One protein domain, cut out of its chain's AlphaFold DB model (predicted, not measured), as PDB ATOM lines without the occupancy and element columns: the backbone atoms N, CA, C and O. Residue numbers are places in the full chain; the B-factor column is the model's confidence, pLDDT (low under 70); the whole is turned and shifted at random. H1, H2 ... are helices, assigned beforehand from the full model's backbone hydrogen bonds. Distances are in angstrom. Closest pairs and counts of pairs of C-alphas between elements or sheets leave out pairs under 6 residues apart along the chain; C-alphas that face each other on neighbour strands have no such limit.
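Overview. This is residues 2 to 44 of the 212 residues of an uncharacterized protein of Piromyces finnis (UniProt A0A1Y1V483). There is little regular structure here: two short helices, H1 towards one end and the longer H2 nearer the middle, with a long loop of residues 24 to 44 that first passes beside H2 and then, around Ser 35, swings out on the side away from H1. The printed part has 43 residues with two named helices, H1 then H2, and no named strand; the class is all helix, with 15 residues in named elements. It is only just compact, close to loose, with a radius of gyration of the C-alphas of 10.6 A and spans of 28 by 21 by 18 A.

Along the chain. Start at Asp 2 and go on to C-alpha 7 at (490.375, 450.916, 397.922), where H1, residues 7 to 11, begins. Find C-alpha 14 at (482.156, 441.833, 405.821); from there H2, residues 14 to 23, runs 14.2 A to C-alpha 23 at (471.834, 444.129, 396.331).

Arrangement. H1 and H2 are close but not clearly touching; their closest C-alphas, Thr 9 and Val 16, are 7.7 A apart. In both helices every O i to N i+4 pair is within hydrogen-bond range.

Size, cuts and confidence. The two C-alphas farthest apart, Asp 2 and Ser 35, are 33.2 A apart. The printed part has no cut, and the link from H1 to H2 is tight. Look for pLDDT under 70 at residues 2 to 3.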
ATOM      1  N   ASP A   2     487.596 451.879 383.390       60.59
ATOM      2  CA  ASP A   2     486.631 451.866 384.481       60.59
ATOM      3  C   ASP A   2     487.184 450.953 385.580       60.59
ATOM      4  O   ASP A   2     487.602 449.821 385.320       60.59
ATOM      5  N   ARG A   3     487.317 451.488 386.797       65.69
ATOM      6  CA  ARG A   3     487.837 450.734 387.941       65.69
ATOM      7  C   ARG A   3     486.831 449.644 388.310       65.69
ATOM      8  O   ARG A   3     485.683 449.946 388.604       65.69
ATOM      9  N   ILE A   4     487.291 448.393 388.343       73.19
ATOM     10  CA  ILE A   4     486.481 447.215 388.708       73.19
ATOM     11  C   ILE A   4     486.277 447.126 390.238       73.19
ATOM     12  O   ILE A   4     485.375 446.444 390.710       73.19
ATOM     13  N   SER A   5     487.104 447.822 391.026       76.62
ATOM     14  CA  SER A   5     487.005 447.905 392.487       76.62
ATOM     15  C   SER A   5     487.678 449.183 393.012       76.62
ATOM     16  O   SER A   5     488.445 449.836 392.293       76.62
ATOM     17  N   SER A   6     487.389 449.551 394.262       82.00
ATOM     18  CA  SER A   6     487.949 450.717 394.953       82.00
ATOM     19  C   SER A   6     488.714 450.304 396.217       82.00
ATOM     20  O   SER A   6     488.437 449.258 396.804       82.00
ATOM     21  N   LEU A   7     489.669 451.135 396.654       82.06
ATOM     22  CA  LEU A   7     490.375 450.916 397.922       82.06
ATOM     23  C   LEU A   7     489.404 450.933 399.111       82.06
ATOM     24  O   LEU A   7     489.532 450.122 400.016       82.06
ATOM     25  N   GLU A   8     488.405 451.814 399.082       84.19
ATOM     26  CA  GLU A   8     487.356 451.874 400.102       84.19
ATOM     27  C   GLU A   8     486.595 450.547 400.206       84.19
ATOM     28  O   GLU A   8     486.453 450.001 401.295       84.19
ATOM     29  N   THR A   9     486.193 449.968 399.070       84.19
ATOM     30  CA  THR A   9     485.553 448.645 399.029       84.19
ATOM     31  C   THR A   9     486.482 447.550 399.554       84.19
ATOM     32  O   THR A   9     486.036 446.678 400.289       84.19
ATOM     33  N   TYR A  10     487.775 447.592 399.223       82.44
ATOM     34  CA  TYR A  10     488.749 446.620 399.731       82.44
ATOM     35  C   TYR A  10     488.925 446.687 401.256       82.44
ATOM     36  O   TYR A  10     489.084 445.656 401.901       82.44
ATOM     37  N   LEU A  11     488.900 447.891 401.829       83.44
ATOM     38  CA  LEU A  11     489.061 448.119 403.270       83.44
ATOM     39  C   LEU A  11     487.756 447.978 404.057       83.44
ATOM     40  O   LEU A  11     487.767 448.100 405.282       83.44
ATOM     41  N   SER A  12     486.640 447.766 403.363       87.12
ATOM     42  CA  SER A  12     485.338 447.617 403.992       87.12
ATOM     43  C   SER A  12     485.218 446.301 404.758       87.12
ATOM     44  O   SER A  12     485.927 445.326 404.507       87.12
ATOM     45  N   THR A  13     484.314 446.290 405.728       88.31
ATOM     46  CA  THR A  13     484.011 445.120 406.541       88.31
ATOM     47  C   THR A  13     483.097 444.132 405.804       88.31
ATOM     48  O   THR A  13     482.528 444.413 404.746       88.31
ATOM     49  N   ASP A  14     482.958 442.933 406.373       88.75
ATOM     50  CA  ASP A  14     482.156 441.833 405.821       88.75
ATOM     51  C   ASP A  14     480.692 442.214 405.521       88.75
ATOM     52  O   ASP A  14     480.078 441.669 404.602       88.75
ATOM     53  N   ASP A  15     480.125 443.166 406.262       89.81
ATOM     54  CA  ASP A  15     478.768 443.689 406.074       89.81
ATOM     55  C   ASP A  15     478.564 444.343 404.702       89.81
ATOM     56  O   ASP A  15     477.532 444.115 404.070       89.81
ATOM     57  N   VAL A  16     479.554 445.080 404.193       90.44
ATOM     58  CA  VAL A  16     479.512 445.674 402.849       90.44
ATOM     59  C   VAL A  16     479.529 444.584 401.783       90.44
ATOM     60  O   VAL A  16     478.770 444.657 400.814       90.44
ATOM     61  N   SER A  17     480.331 443.533 401.982       89.75
ATOM     62  CA  SER A  17     480.355 442.365 401.090       89.75
ATOM     63  C   SER A  17     478.998 441.659 401.051       89.75
ATOM     64  O   SER A  17     478.474 441.375 399.972       89.75
ATOM     65  N   ILE A  18     478.382 441.437 402.216       90.00
ATOM     66  CA  ILE A  18     477.054 440.817 402.336       90.00
ATOM     67  C   ILE A  18     475.975 441.706 401.704       90.00
ATOM     68  O   ILE A  18     475.153 441.218 400.928       90.00
ATOM     69  N   TYR A  19     475.980 443.009 401.984       90.31
ATOM     70  CA  TYR A  19     475.031 443.949 401.387       90.31
ATOM     71  C   TYR A  19     475.162 443.992 399.862       90.31
ATOM     72  O   TYR A  19     474.158 443.961 399.150       90.31
ATOM     73  N   GLY A  20     476.390 444.016 399.342       90.06
ATOM     74  CA  GLY A  20     476.654 443.983 397.907       90.06
ATOM     75  C   GLY A  20     476.197 442.687 397.238       90.06
ATOM     76  O   GLY A  20     475.649 442.742 396.140       90.06
ATOM     77  N   LEU A  21     476.333 441.543 397.917       90.25
ATOM     78  CA  LEU A  21     475.776 440.260 397.472       90.25
ATOM     79  C   LEU A  21     474.243 440.308 397.375       90.25
ATOM     80  O   LEU A  21     473.679 439.922 396.358       90.25
ATOM     81  N   PHE A  22     473.539 440.813 398.390       90.25
ATOM     82  CA  PHE A  22     472.069 440.863 398.352       90.25
ATOM     83  C   PHE A  22     471.514 441.925 397.396       90.25
ATOM     84  O   PHE A  22     470.488 441.701 396.755       90.25
ATOM     85  N   SER A  23     472.192 443.067 397.279       92.12
ATOM     86  CA  SER A  23     471.834 444.129 396.331       92.12
ATOM     87  C   SER A  23     472.266 443.830 394.893       92.12
ATOM     88  O   SER A  23     471.909 444.588 393.996       92.12
ATOM     89  N   GLN A  24     473.011 442.741 394.666       90.12
ATOM     90  CA  GLN A  24     473.592 442.376 393.370       90.12
ATOM     91  C   GLN A  24     474.513 443.469 392.796       90.12
ATOM     92  O   GLN A  24     474.615 443.654 391.586       90.12
ATOM     93  N   SER A  25     475.208 444.191 393.679       89.38
ATOM     94  CA  SER A  25     476.134 445.275 393.315       89.38
ATOM     95  C   SER A  25     477.523 444.772 392.899       89.38
ATOM     96  O   SER A  25     478.327 445.544 392.379       89.38
ATOM     97  N   PHE A  26     477.830 443.488 393.121       88.12
ATOM     98  CA  PHE A  26     479.131 442.895 392.802       88.12
ATOM     99  C   PHE A  26     479.027 441.815 391.728       88.12
ATOM    100  O   PHE A  26     478.254 440.879 391.865       88.12
ATOM    101  N   LEU A  27     479.858 441.858 390.687       88.50
ATOM    102  CA  LEU A  27     479.869 440.775 389.695       88.50
ATOM    103  C   LEU A  27     480.528 439.494 390.240       88.50
ATOM    104  O   LEU A  27     480.062 438.389 389.975       88.50
ATOM    105  N   PHE A  28     481.594 439.651 391.029       88.69
ATOM    106  CA  PHE A  28     482.321 438.563 391.681       88.69
ATOM    107  C   PHE A  28     482.647 438.946 393.121       88.69
ATOM    108  O   PHE A  28     483.061 440.075 393.381       88.69
ATOM    109  N   VAL A  29     482.509 437.994 394.044       87.69
ATOM    110  CA  VAL A  29     482.869 438.172 395.455       87.69
ATOM    111  C   VAL A  29     483.595 436.922 395.931       87.69
ATOM    112  O   VAL A  29     483.066 435.815 395.833       87.69
ATOM    113  N   LYS A  30     484.807 437.095 396.465       88.00
ATOM    114  CA  LYS A  30     485.460 436.064 397.274       88.00
ATOM    115  C   LYS A  30     484.988 436.254 398.710       88.00
ATOM    116  O   LYS A  30     485.282 437.282 399.310       88.00
ATOM    117  N   PHE A  31     484.299 435.265 399.263       87.56
ATOM    118  CA  PHE A  31     483.834 435.305 400.645       87.56
ATOM    119  C   PHE A  31     484.030 433.954 401.324       87.56
ATOM    120  O   PHE A  31     484.299 432.951 400.660       87.56
ATOM    121  N   ARG A  32     483.903 433.928 402.654       84.19
ATOM    122  CA  ARG A  32     483.785 432.662 403.385       84.19
ATOM    123  C   ARG A  32     482.525 431.921 402.936       84.19
ATOM    124  O   ARG A  32     481.564 432.562 402.509       84.19
ATOM    125  N   ASP A  33     482.516 430.597 403.056       83.75
ATOM    126  CA  ASP A  33     481.304 429.851 402.727       83.75
ATOM    127  C   ASP A  33     480.138 430.269 403.639       83.75
ATOM    128  O   ASP A  33     480.294 430.479 404.846       83.75
ATOM    129  N   LEU A  34     478.973 430.439 403.017       85.50
ATOM    130  CA  LEU A  34     477.727 430.858 403.648       85.50
ATOM    131  C   LEU A  34     476.744 429.701 403.583       85.50
ATOM    132  O   LEU A  34     476.464 429.193 402.506       85.50
ATOM    133  N   SER A  35     476.127 429.326 404.694       81.94
ATOM    134  CA  SER A  35     475.190 428.192 404.733       81.94
ATOM    135  C   SER A  35     473.885 428.397 403.943       81.94
ATOM    136  O   SER A  35     473.058 427.488 403.870       81.94
ATOM    137  N   PHE A  36     473.683 429.576 403.351       83.12
ATOM    138  CA  PHE A  36     472.492 429.956 402.601       83.12
ATOM    139  C   PHE A  36     472.823 430.383 401.167       83.12
ATOM    140  O   PHE A  36     473.936 430.803 400.844       83.12
ATOM    141  N   THR A  37     471.826 430.270 400.293       83.75
ATOM    142  CA  THR A  37     471.919 430.671 398.887       83.75
ATOM    143  C   THR A  37     471.661 432.167 398.743       83.75
ATOM    144  O   THR A  37     470.701 432.688 399.311       83.75
ATOM    145  N   ILE A  38     472.486 432.850 397.947       90.00
ATOM    146  CA  ILE A  38     472.258 434.244 397.554       90.00
ATOM    147  C   ILE A  38     471.559 434.252 396.187       90.00
ATOM    148  O   ILE A  38     472.131 433.740 395.219       90.00
ATOM    149  N   PRO A  39     470.342 434.809 396.067       88.50
ATOM    150  CA  PRO A  39     469.664 434.929 394.781       88.50
ATOM    151  C   PRO A  39     470.523 435.679 393.754       88.50
ATOM    152  O   PRO A  39     471.119 436.702 394.071       88.50
ATOM    153  N   GLY A  40     470.583 435.171 392.522       90.62
ATOM    154  CA  GLY A  40     471.368 435.782 391.440       90.62
ATOM    155  C   GLY A  40     472.851 435.400 391.415       90.62
ATOM    156  O   GLY A  40     473.522 435.690 390.429       90.62
ATOM    157  N   TYR A  41     473.355 434.686 392.429       91.88
ATOM    158  CA  TYR A  41     474.739 434.212 392.462       91.88
ATOM    159  C   TYR A  41     474.830 432.695 392.386       91.88
ATOM    160  O   TYR A  41     474.023 431.957 392.953       91.88
ATOM    161  N   LYS A  42     475.892 432.233 391.728       90.56
ATOM    162  CA  LYS A  42     476.337 430.843 391.761       90.56
ATOM    163  C   LYS A  42     477.647 430.767 392.537       90.56
ATOM    164  O   LYS A  42     478.575 431.522 392.254       90.56
ATOM    165  N   LYS A  43     477.726 429.845 393.495       90.12
ATOM    166  CA  LYS A  43     478.983 429.528 394.174       90.12
ATOM    167  C   LYS A  43     479.864 428.658 393.283       90.12
ATOM    168  O   LYS A  43     479.373 427.860 392.489       90.12
ATOM    169  N   THR A  44     481.168 428.817 393.436       90.25
ATOM    170  CA  THR A  44     482.188 427.978 392.810       90.25
ATOM    171  C   THR A  44     483.319 427.782 393.805       90.25
ATOM    172  O   THR A  44     483.510 428.617 394.695       90.25
TER     173      THR A  44